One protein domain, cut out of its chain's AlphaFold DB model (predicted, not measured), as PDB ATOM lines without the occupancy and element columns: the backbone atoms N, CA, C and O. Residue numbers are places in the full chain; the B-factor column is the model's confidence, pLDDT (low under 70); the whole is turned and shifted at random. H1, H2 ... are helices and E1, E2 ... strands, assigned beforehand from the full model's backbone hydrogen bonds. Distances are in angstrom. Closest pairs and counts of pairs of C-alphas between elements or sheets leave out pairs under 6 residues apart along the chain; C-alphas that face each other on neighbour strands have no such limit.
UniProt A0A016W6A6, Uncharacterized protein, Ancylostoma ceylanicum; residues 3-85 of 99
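AT A GLANCE: This is residues 3 to 85 of the 99 residues of an uncharacterized protein of Ancylostoma ceylanicum (UniProt A0A016W6A6). A small sheet of four short strands has a helical hairpin, H1 and H2, packed over one face, mainly over E3 and E4. 83 residues are printed, in order E1 E2 E3 E4 H1 H2; the antiparallel sheet runs E2 E1 E4 E3. The class is mixed, the whole compact, with radius of gyration of the C-alphas 11.9 A and spans 30 by 29 by 22 A.

HOW THE PARTS SIT: E1, residues 3 to 7, and E2, residues 21 to 23, form a hairpin, N 3 and O 22 2.8 A apart. E4, residues 40 to 45, is antiparallel to E1, N 4 and O 43 2.9 A apart, and forms a hairpin with E3, residues 34 to 37, N 35 and O 42 2.8 A apart. H1, residues 54 to 62, and H2, residues 69 to 83, are on the same face: two layers, helices over a sheet. H1 runs across the strands, height 8.9 A, closest to E4 at C-alphas of Cys 43 and Phe 57, 6.6 A. H1 and H2 touch, closest C-alphas Phe 54 and Ile 83, 5.7 A, at a shallow tilt of 17 degrees, opposite ways. In both, every O i to N i+4 pair is within hydrogen-bond range.

IN THESE COORDINATES: E1 begins at C-alpha 3 (34.011, -19.393, 16.858). E4 measures 16.6 A; H2 measures 21.2 A and ends at C-alpha 83 (37.461, -11.677, 2.057).

THE WHOLE: The printed part has no cut. The E1 to E2 link is long. Residues 9, 12 to 18 and 85 are under pLDDT 70.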
ATOM      1  N   VAL A   3      34.672 -20.661  16.599       88.81
ATOM      2  CA  VAL A   3      34.011 -19.393  16.858       88.81
ATOM      3  C   VAL A   3      34.860 -18.284  16.270       88.81
ATOM      4  O   VAL A   3      36.036 -18.189  16.614       88.81
ATOM      5  N   TYR A   4      34.244 -17.444  15.445       88.62
ATOM      6  CA  TYR A   4      34.763 -16.127  15.108       88.62
ATOM      7  C   TYR A   4      34.133 -15.106  16.056       88.62
ATOM      8  O   TYR A   4      32.909 -14.968  16.091       88.62
ATOM      9  N   GLU A   5      34.944 -14.440  16.870       88.19
ATOM     10  CA  GLU A   5      34.508 -13.446  17.848       88.19
ATOM     11  C   GLU A   5      35.257 -12.137  17.630       88.19
ATOM     12  O   GLU A   5      36.478 -12.082  17.744       88.19
ATOM     13  N   THR A   6      34.509 -11.066  17.384       82.38
ATOM     14  CA  THR A   6      35.063  -9.718  17.265       82.38
ATOM     15  C   THR A   6      34.517  -8.816  18.360       82.38
ATOM     16  O   THR A   6      33.303  -8.768  18.591       82.38
ATOM     17  N   LYS A   7      35.406  -8.070  19.015       81.44
ATOM     18  CA  LYS A   7      35.075  -7.076  20.047       81.44
ATOM     19  C   LYS A   7      35.193  -5.672  19.460       81.44
ATOM     20  O   LYS A   7      36.050  -5.450  18.616       81.44
ATOM     21  N   LYS A   8      34.360  -4.740  19.935       77.62
ATOM     22  CA  LYS A   8      34.293  -3.349  19.448       77.62
ATOM     23  C   LYS A   8      34.236  -3.261  17.919       77.62
ATOM     24  O   LYS A   8      35.083  -2.640  17.294       77.62
ATOM     25  N   PRO A   9      33.236  -3.871  17.282       66.88
ATOM     26  CA  PRO A   9      33.246  -4.097  15.847       66.88
ATOM     27  C   PRO A   9      32.948  -2.857  14.993       66.88
ATOM     28  O   PRO A   9      32.589  -3.014  13.846       66.88
ATOM     29  N   CYS A  10      33.045  -1.634  15.511       75.69
ATOM     30  CA  CYS A  10      33.163  -0.424  14.682       75.69
ATOM     31  C   CYS A  10      34.508   0.299  14.923       75.69
ATOM     32  O   CYS A  10      34.806   1.279  14.254       75.69
ATOM     33  N   ASP A  11      35.318  -0.199  15.861       77.62
ATOM     34  CA  ASP A  11      36.684   0.219  16.192       77.62
ATOM     35  C   ASP A  11      37.533  -1.059  16.281       77.62
ATOM     36  O   ASP A  11      38.025  -1.445  17.347       77.62
ATOM     37  N   PHE A  12      37.586  -1.805  15.168       65.31
ATOM     38  CA  PHE A  12      38.322  -3.063  15.105       65.31
ATOM     39  C   PHE A  12      39.811  -2.791  15.302       65.31
ATOM     40  O   PHE A  12      40.548  -2.509  14.363       65.31
ATOM     41  N   LYS A  13      40.268  -2.933  16.541       58.78
ATOM     42  CA  LYS A  13      41.677  -3.146  16.841       58.78
ATOM     43  C   LYS A  13      41.904  -4.644  16.800       58.78
ATOM     44  O   LYS A  13      41.678  -5.327  17.799       58.78
ATOM     45  N   GLU A  14      42.296  -5.159  15.637       58.34
ATOM     46  CA  GLU A  14      42.917  -6.480  15.600       58.34
ATOM     47  C   GLU A  14      44.140  -6.416  16.505       58.34
ATOM     48  O   GLU A  14      45.091  -5.681  16.243       58.34
ATOM     49  N   LEU A  15      44.069  -7.115  17.634       55.56
ATOM     50  CA  LEU A  15      45.223  -7.274  18.496       55.56
ATOM     51  C   LEU A  15      46.108  -8.310  17.802       55.56
ATOM     52  O   LEU A  15      45.677  -9.459  17.692       55.56
ATOM     53  N   PRO A  16      47.319  -7.954  17.335       54.03
ATOM     54  CA  PRO A  16      48.183  -8.883  16.602       54.03
ATOM     55  C   PRO A  16      48.529 -10.149  17.408       54.03
ATOM     56  O   PRO A  16      48.909 -11.165  16.838       54.03
ATOM     57  N   GLU A  17      48.343 -10.112  18.728       52.09
ATOM     58  CA  GLU A  17      48.597 -11.220  19.651       52.09
ATOM     59  C   GLU A  17      47.379 -12.133  19.901       52.09
ATOM     60  O   GLU A  17      47.524 -13.183  20.526       52.09
ATOM     61  N   GLN A  18      46.168 -11.767  19.454       60.09
ATOM     62  CA  GLN A  18      44.948 -12.549  19.701       60.09
ATOM     63  C   GLN A  18      44.162 -12.783  18.413       60.09
ATOM     64  O   GLN A  18      43.553 -11.872  17.855       60.09
ATOM     65  N   SER A  19      44.117 -14.043  17.976       74.31
ATOM     66  CA  SER A  19      43.217 -14.456  16.901       74.31
ATOM     67  C   SER A  19      41.758 -14.231  17.311       74.31
ATOM     68  O   SER A  19      41.343 -14.621  18.404       74.31
ATOM     69  N   ASN A  20      40.953 -13.686  16.397       83.00
ATOM     70  CA  ASN A  20      39.494 -13.647  16.536       83.00
ATOM     71  C   ASN A  20      38.865 -15.054  16.440       83.00
ATOM     72  O   ASN A  20      37.659 -15.207  16.630       83.00
ATOM     73  N   PHE A  21      39.661 -16.089  16.148       85.88
ATOM     74  CA  PHE A  21      39.228 -17.477  16.110       85.88
ATOM     75  C   PHE A  21      39.542 -18.209  17.414       85.88
ATOM     76  O   PHE A  21      40.662 -18.178  17.920       85.88
ATOM     77  N   ARG A  22      38.562 -18.957  17.927       86.19
ATOM     78  CA  ARG A  22      38.767 -19.884  19.050       86.19
ATOM     79  C   ARG A  22      37.958 -21.164  18.898       86.19
ATOM     80  O   ARG A  22      36.887 -21.179  18.292       86.19
ATOM     81  N   ALA A  23      38.438 -22.238  19.515       84.06
ATOM     82  CA  ALA A  23      37.669 -23.469  19.639       84.06
ATOM     83  C   ALA A  23      36.526 -23.305  20.658       84.06
ATOM     84  O   ALA A  23      36.629 -22.575  21.648       84.06
ATOM     85  N   ALA A  24      35.423 -24.014  20.431       83.12
ATOM     86  CA  ALA A  24      34.340 -24.145  21.396       83.12
ATOM     87  C   ALA A  24      33.696 -25.540  21.338       83.12
ATOM     88  O   ALA A  24      33.811 -26.262  20.341       83.12
ATOM     89  N   LYS A  25      33.005 -25.914  22.425       85.31
ATOM     90  CA  LYS A  25      32.258 -27.179  22.536       85.31
ATOM     91  C   LYS A  25      31.097 -27.207  21.551       85.31
ATOM     92  O   LYS A  25      30.326 -26.257  21.522       85.31
ATOM     93  N   TYR A  26      30.944 -28.297  20.807       83.19
ATOM     94  CA  TYR A  26      29.829 -28.468  19.877       83.19
ATOM     95  C   TYR A  26      28.474 -28.153  20.536       83.19
ATOM     96  O   TYR A  26      28.212 -28.548  21.671       83.19
ATOM     97  N   SER A  27      27.626 -27.410  19.825       84.44
ATOM     98  CA  SER A  27      26.275 -27.077  20.267       84.44
ATOM     99  C   SER A  27      25.377 -26.876  19.055       84.44
ATOM    100  O   SER A  27      25.506 -25.881  18.339       84.44
ATOM    101  N   GLU A  28      24.434 -27.797  18.872       83.06
ATOM    102  CA  GLU A  28      23.509 -27.813  17.734       83.06
ATOM    103  C   GLU A  28      22.655 -26.534  17.626       83.06
ATOM    104  O   GLU A  28      22.292 -26.093  16.541       83.06
ATOM    105  N   ASN A  29      22.399 -25.865  18.752       81.19
ATOM    106  CA  ASN A  29      21.640 -24.613  18.777       81.19
ATOM    107  C   ASN A  29      22.472 -23.382  18.386       81.19
ATOM    108  O   ASN A  29      21.915 -22.389  17.917       81.19
ATOM    109  N   LYS A  30      23.793 -23.417  18.604       78.19
ATOM    110  CA  LYS A  30      24.687 -22.264  18.388       78.19
ATOM    111  C   LYS A  30      25.309 -22.262  16.999       78.19
ATOM    112  O   LYS A  30      25.472 -21.209  16.402       78.19
ATOM    113  N   ILE A  31      25.588 -23.447  16.472       78.44
ATOM    114  CA  ILE A  31      26.230 -23.727  15.179       78.44
ATOM    115  C   ILE A  31      25.600 -23.017  13.969       78.44
ATOM    116  O   ILE A  31      26.295 -22.673  13.012       78.44
ATOM    117  N   LYS A  32      24.285 -22.763  14.011       74.88
ATOM    118  CA  LYS A  32      23.512 -22.166  12.911       74.88
ATOM    119  C   LYS A  32      23.399 -20.645  12.999       74.88
ATOM    120  O   LYS A  32      22.790 -20.050  12.120       74.88
ATOM    121  N   LYS A  33      23.920 -20.016  14.055       81.00
ATOM    122  CA  LYS A  33      23.603 -18.623  14.379       81.00
ATOM    123  C   LYS A  33      24.856 -17.782  14.550       81.00
ATOM    124  O   LYS A  33      25.864 -18.236  15.098       81.00
ATOM    125  N   CYS A  34      24.749 -16.530  14.134       89.69
ATOM    126  CA  CYS A  34      25.564 -15.468  14.681       89.69
ATOM    127  C   CYS A  34      24.764 -14.672  15.713       89.69
ATOM    128  O   CYS A  34      23.535 -14.649  15.698       89.69
ATOM    129  N   TYR A  35      25.484 -14.025  16.619       89.88
ATOM    130  CA  TYR A  35      24.921 -13.217  17.686       89.88
ATOM    131  C   TYR A  35      25.637 -11.875  17.715       89.88
ATOM    132  O   TYR A  35      26.868 -11.834  17.712       89.88
ATOM    133  N   GLY A  36      24.868 -10.792  17.766       87.69
ATOM    134  CA  GLY A  36      25.371  -9.438  17.954       87.69
ATOM    135  C   GLY A  36      24.798  -8.821  19.225       87.69
ATOM    136  O   GLY A  36      23.603  -8.928  19.480       87.69
ATOM    137  N   GLY A  37      25.636  -8.178  20.034       83.31
ATOM    138  CA  GLY A  37      25.185  -7.422  21.201       83.31
ATOM    139  C   GLY A  37      26.335  -6.951  22.082       83.31
ATOM    140  O   GLY A  37      27.410  -7.548  22.070       83.31
ATOM    141  N   LYS A  38      26.112  -5.880  22.857       81.62
ATOM    142  CA  LYS A  38      27.108  -5.300  23.784       81.62
ATOM    143  C   LYS A  38      28.492  -5.110  23.134       81.62
ATOM    144  O   LYS A  38      29.498  -5.534  23.696       81.62
ATOM    145  N   GLU A  39      28.516  -4.541  21.924       78.94
ATOM    146  CA  GLU A  39      29.740  -4.317  21.131       78.94
ATOM    147  C   GLU A  39      30.540  -5.594  20.827       78.94
ATOM    148  O   GLU A  39      31.771  -5.589  20.756       78.94
ATOM    149  N   ARG A  40      29.848  -6.723  20.671       85.06
ATOM    150  CA  ARG A  40      30.442  -7.995  20.271       85.06
ATOM    151  C   ARG A  40      29.646  -8.610  19.140       85.06
ATOM    152  O   ARG A  40      28.418  -8.509  19.114       85.06
ATOM    153  N   ALA A  41      30.358  -9.289  18.254       88.94
ATOM    154  CA  ALA A  41      29.778 -10.176  17.262       88.94
ATOM    155  C   ALA A  41      30.440 -11.545  17.374       88.94
ATOM    156  O   ALA A  41      31.661 -11.646  17.478       88.94
ATOM    157  N   ILE A  42      29.618 -12.588  17.419       90.38
ATOM    158  CA  ILE A  42      30.051 -13.969  17.605       90.38
ATOM    159  C   ILE A  42      29.363 -14.816  16.545       90.38
ATOM    160  O   ILE A  42      28.138 -14.921  16.550       90.38
ATOM    161  N   CYS A  43      30.135 -15.463  15.682       90.56
ATOM    162  CA  CYS A  43      29.633 -16.418  14.706       90.56
ATOM    163  C   CYS A  43      30.222 -17.802  14.959       90.56
ATOM    164  O   CYS A  43      31.430 -17.962  15.126       90.56
ATOM    165  N   TYR A  44      29.358 -18.814  14.957       89.75
ATOM    166  CA  TYR A  44      29.759 -20.207  15.112       89.75
ATOM    167  C   TYR A  44      29.842 -20.900  13.755       89.75
ATOM    168  O   TYR A  44      29.017 -20.667  12.865       89.75
ATOM    169  N   CYS A  45      30.816 -21.794  13.619       86.75
ATOM    170  CA  CYS A  45      30.947 -22.636  12.443       86.75
ATOM    171  C   CYS A  45      31.410 -24.053  12.809       86.75
ATOM    172  O   CYS A  45      32.209 -24.271  13.722       86.75
ATOM    173  N   ASP A  46      30.844 -25.023  12.108       85.00
ATOM    174  CA  ASP A  46      31.059 -26.463  12.229       85.00
ATOM    175  C   ASP A  46      31.673 -27.112  11.010       85.00
ATOM    176  O   ASP A  46      32.057 -28.272  11.084       85.00
ATOM    177  N   THR A  47      31.771 -26.374   9.911       83.25
ATOM    178  CA  THR A  47      32.508 -26.836   8.747       83.25
ATOM    179  C   THR A  47      33.972 -27.025   9.122       83.25
ATOM    180  O   THR A  47      34.572 -26.166   9.776       83.25
ATOM    181  N   ASP A  48      34.560 -28.127   8.668       78.38
ATOM    182  CA  ASP A  48      35.983 -28.369   8.857       78.38
ATOM    183  C   ASP A  48      36.812 -27.220   8.266       78.38
ATOM    184  O   ASP A  48      36.536 -26.691   7.177       78.38
ATOM    185  N   TYR A  49      37.832 -26.817   9.027       73.94
ATOM    186  CA  TYR A  49      38.753 -25.734   8.672       73.94
ATOM    187  C   TYR A  49      38.043 -24.427   8.288       73.94
ATOM    188  O   TYR A  49      38.393 -23.771   7.312       73.94
ATOM    189  N   CYS A  50      37.007 -24.038   9.029       81.00
ATOM    190  CA  CYS A  50      36.314 -22.773   8.790       81.00
ATOM    191  C   CYS A  50      37.059 -21.528   9.293       81.00
ATOM    192  O   CYS A  50      36.612 -20.419   9.014       81.00
ATOM    193  N   ASN A  51      38.165 -21.681  10.030       80.31
ATOM    194  CA  ASN A  51      39.056 -20.560  10.338       80.31
ATOM    195  C   ASN A  51      39.498 -19.917   9.015       80.31
ATOM    196  O   ASN A  51      39.949 -20.625   8.122       80.31
ATOM    197  N   GLY A  52      39.323 -18.606   8.868       78.62
ATOM    198  CA  GLY A  52      39.667 -17.896   7.631       78.62
ATOM    199  C   GLY A  52      38.649 -18.010   6.485       78.62
ATOM    200  O   GLY A  52      38.760 -17.268   5.517       78.62
ATOM    201  N   LYS A  53      37.597 -18.841   6.587       86.06
ATOM    202  CA  LYS A  53      36.516 -18.897   5.578       86.06
ATOM    203  C   LYS A  53      35.488 -17.783   5.797       86.06
ATOM    204  O   LYS A  53      34.350 -18.032   6.205       86.06
ATOM    205  N   PHE A  54      35.901 -16.541   5.548       88.75
ATOM    206  CA  PHE A  54      35.096 -15.341   5.801       88.75
ATOM    207  C   PHE A  54      33.781 -15.285   5.008       88.75
ATOM    208  O   PHE A  54      32.801 -14.757   5.533       88.75
ATOM    209  N   ASP A  55      33.687 -15.926   3.840       90.00
ATOM    210  CA  ASP A  55      32.431 -16.033   3.080       90.00
ATOM    211  C   ASP A  55      31.318 -16.748   3.859       90.00
ATOM    212  O   ASP A  55      30.162 -16.315   3.866       90.00
ATOM    213  N   ILE A  56      31.665 -17.819   4.585       88.81
ATOM    214  CA  ILE A  56      30.709 -18.569   5.415       88.81
ATOM    215  C   ILE A  56      30.210 -17.682   6.559       88.81
ATOM    216  O   ILE A  56      29.014 -17.663   6.864       88.81
ATOM    217  N   PHE A  57      31.115 -16.927   7.186       89.44
ATOM    218  CA  PHE A  57      30.756 -16.006   8.261       89.44
ATOM    219  C   PHE A  57      29.900 -14.845   7.756       89.44
ATOM    220  O   PHE A  57      28.937 -14.489   8.430       89.44
ATOM    221  N   LEU A  58      30.180 -14.308   6.565       91.88
ATOM    222  CA  LEU A  58      29.368 -13.261   5.948       91.88
ATOM    223  C   LEU A  58      27.949 -13.756   5.665       91.88
ATOM    224  O   LEU A  58      26.976 -13.093   6.031       91.88
ATOM    225  N   SER A  59      27.822 -14.938   5.056       91.31
ATOM    226  CA  SER A  59      26.526 -15.560   4.777       91.31
ATOM    227  C   SER A  59      25.715 -15.753   6.064       91.31
ATOM    228  O   SER A  59      24.590 -15.266   6.163       91.31
ATOM    229  N   LYS A  60      26.313 -16.348   7.105       90.62
ATOM    230  CA  LYS A  60      25.640 -16.560   8.398       90.62
ATOM    231  C   LYS A  60      25.301 -15.254   9.120       90.62
ATOM    232  O   LYS A  60      24.237 -15.154   9.731       90.62
ATOM    233  N   TRP A  61      26.196 -14.264   9.088       92.06
ATOM    234  CA  TRP A  61      25.970 -12.963   9.721       92.06
ATOM    235  C   TRP A  61      24.781 -12.257   9.084       92.06
ATOM    236  O   TRP A  61      23.859 -11.857   9.786       92.06
ATOM    237  N   THR A  62      24.759 -12.186   7.752       92.62
ATOM    238  CA  THR A  62      23.690 -11.515   7.000       92.62
ATOM    239  C   THR A  62      22.336 -12.211   7.110       92.62
ATOM    240  O   THR A  62      21.313 -11.541   7.020       92.62
ATOM    241  N   SER A  63      22.311 -13.523   7.368       91.38
ATOM    242  CA  SER A  63      21.077 -14.264   7.656       91.38
ATOM    243  C   SER A  63      20.638 -14.214   9.125       91.38
ATOM    244  O   SER A  63      19.587 -14.752   9.464       91.38
ATOM    245  N   SER A  64      21.450 -13.649  10.025       87.56
ATOM    246  CA  SER A  64      21.145 -13.599  11.460       87.56
ATOM    247  C   SER A  64      20.352 -12.342  11.814       87.56
ATOM    248  O   SER A  64      20.666 -11.246  11.357       87.56
ATOM    249  N   SER A  65      19.354 -12.479  12.688       85.12
ATOM    250  CA  SER A  65      18.640 -11.333  13.260       85.12
ATOM    251  C   SER A  65      19.522 -10.646  14.307       85.12
ATOM    252  O   SER A  65      19.728 -11.179  15.398       85.12
ATOM    253  N   VAL A  66      20.074  -9.484  13.957       86.19
ATOM    254  CA  VAL A  66      20.864  -8.628  14.852       86.19
ATOM    255  C   VAL A  66      20.144  -7.291  14.987       86.19
ATOM    256  O   VAL A  66      20.064  -6.536  14.025       86.19
ATOM    257  N   ASP A  67      19.639  -6.993  16.184       86.44
ATOM    258  CA  ASP A  67      18.774  -5.822  16.411       86.44
ATOM    259  C   ASP A  67      19.510  -4.482  16.257       86.44
ATOM    260  O   ASP A  67      18.923  -3.461  15.902       86.44
ATOM    261  N   ASN A  68      20.817  -4.461  16.532       88.38
ATOM    262  CA  ASN A  68      21.631  -3.260  16.397       88.38
ATOM    263  C   ASN A  68      22.150  -3.137  14.956       88.38
ATOM    264  O   ASN A  68      23.125  -3.791  14.583       88.38
ATOM    265  N   LEU A  69      21.507  -2.273  14.165       89.38
ATOM    266  CA  LEU A  69      21.838  -2.061  12.753       89.38
ATOM    267  C   LEU A  69      23.266  -1.534  12.543       89.38
ATOM    268  O   LEU A  69      23.959  -1.986  11.636       89.38
ATOM    269  N   THR A  70      23.733  -0.616  13.392       90.06
ATOM    270  CA  THR A  70      25.099  -0.080  13.301       90.06
ATOM    271  C   THR A  70      26.129  -1.189  13.504       90.06
ATOM    272  O   THR A  70      27.034  -1.359  12.694       90.06
ATOM    273  N   LEU A  71      25.942  -2.001  14.548       88.44
ATOM    274  CA  LEU A  71      26.745  -3.194  14.806       88.44
ATOM    275  C   LEU A  71      26.708  -4.157  13.612       88.44
ATOM    276  O   LEU A  71      27.748  -4.667  13.198       88.44
ATOM    277  N   PHE A  72      25.519  -4.401  13.062       91.19
ATOM    278  CA  PHE A  72      25.328  -5.274  11.910       91.19
ATOM    279  C   PHE A  72      26.149  -4.826  10.699       91.19
ATOM    280  O   PHE A  72      26.899  -5.634  10.143       91.19
ATOM    281  N   GLU A  73      26.048  -3.553  10.320       91.81
ATOM    282  CA  GLU A  73      26.748  -3.018   9.154       91.81
ATOM    283  C   GLU A  73      28.263  -2.936   9.370       91.81
ATOM    284  O   GLU A  73      29.008  -3.326   8.468       91.81
ATOM    285  N   CYS A  74      28.748  -2.543  10.556       90.06
ATOM    286  CA  CYS A  74      30.193  -2.512  10.799       90.06
ATOM    287  C   CYS A  74      30.825  -3.917  10.715       90.06
ATOM    288  O   CYS A  74      31.854  -4.104  10.065       90.06
ATOM    289  N   VAL A  75      30.188  -4.936  11.310       89.62
ATOM    290  CA  VAL A  75      30.674  -6.328  11.248       89.62
ATOM    291  C   VAL A  75      30.657  -6.853   9.819       89.62
ATOM    292  O   VAL A  75      31.625  -7.460   9.364       89.62
ATOM    293  N   LYS A  76      29.575  -6.592   9.084       92.00
ATOM    294  CA  LYS A  76      29.439  -6.977   7.678       92.00
ATOM    295  C   LYS A  76      30.526  -6.341   6.810       92.00
ATOM    296  O   LYS A  76      31.085  -7.031   5.961       92.00
ATOM    297  N   ALA A  77      30.835  -5.061   7.021       90.75
ATOM    298  CA  ALA A  77      31.908  -4.368   6.311       90.75
ATOM    299  C   ALA A  77      33.283  -4.988   6.610       90.75
ATOM    300  O   ALA A  77      34.024  -5.300   5.684       90.75
ATOM    301  N   HIS A  78      33.579  -5.263   7.879       88.31
ATOM    302  CA  HIS A  78      34.846  -5.872   8.280       88.31
ATOM    303  C   HIS A  78      35.040  -7.294   7.741       88.31
ATOM    304  O   HIS A  78      36.109  -7.627   7.238       88.31
ATOM    305  N   ILE A  79      34.005  -8.141   7.780       88.44
ATOM    306  CA  ILE A  79      34.092  -9.487   7.194       88.44
ATOM    307  C   ILE A  79      34.333  -9.397   5.676       88.44
ATOM    308  O   ILE A  79      35.125 -10.169   5.141       88.44
ATOM    309  N   LYS A  80      33.703  -8.439   4.978       90.31
ATOM    310  CA  LYS A  80      33.950  -8.197   3.545       90.31
ATOM    311  C   LYS A  80      35.382  -7.763   3.252       90.31
ATOM    312  O   LYS A  80      35.961  -8.237   2.282       90.31
ATOM    313  N   GLU A  81      35.952  -6.896   4.082       88.06
ATOM    314  CA  GLU A  81      37.354  -6.491   3.964       88.06
ATOM    315  C   GLU A  81      38.287  -7.706   4.067       88.06
ATOM    316  O   GLU A  81      39.183  -7.866   3.243       88.06
ATOM    317  N   LYS A  82      38.014  -8.619   5.008       84.62
ATOM    318  CA  LYS A  82      38.792  -9.852   5.192       84.62
ATOM    319  C   LYS A  82      38.711 -10.825   4.015       84.62
ATOM    320  O   LYS A  82      39.694 -11.504   3.751       84.62
ATOM    321  N   ILE A  83      37.591 -10.873   3.290       86.19
ATOM    322  CA  ILE A  83      37.461 -11.677   2.057       86.19
ATOM    323  C   ILE A  83      38.382 -11.139   0.950       86.19
ATOM    324  O   ILE A  83      38.919 -11.909   0.161       86.19
ATOM    325  N   GLY A  84      38.580  -9.819   0.891       74.56
ATOM    326  CA  GLY A  84      39.458  -9.180  -0.091       74.56
ATOM    327  C   GLY A  84      40.950  -9.244   0.251       74.56
ATOM    328  O   GLY A  84      41.773  -8.872  -0.586       74.56
ATOM    329  N   GLN A  85      41.313  -9.684   1.460       68.31
ATOM    330  CA  GLN A  85      42.703  -9.794   1.892       68.31
ATOM    331  C   GLN A  85      43.267 -11.181   1.540       68.31
ATOM    332  O   GLN A  85      42.619 -12.190   1.822       68.31
TER     333      GLN A  85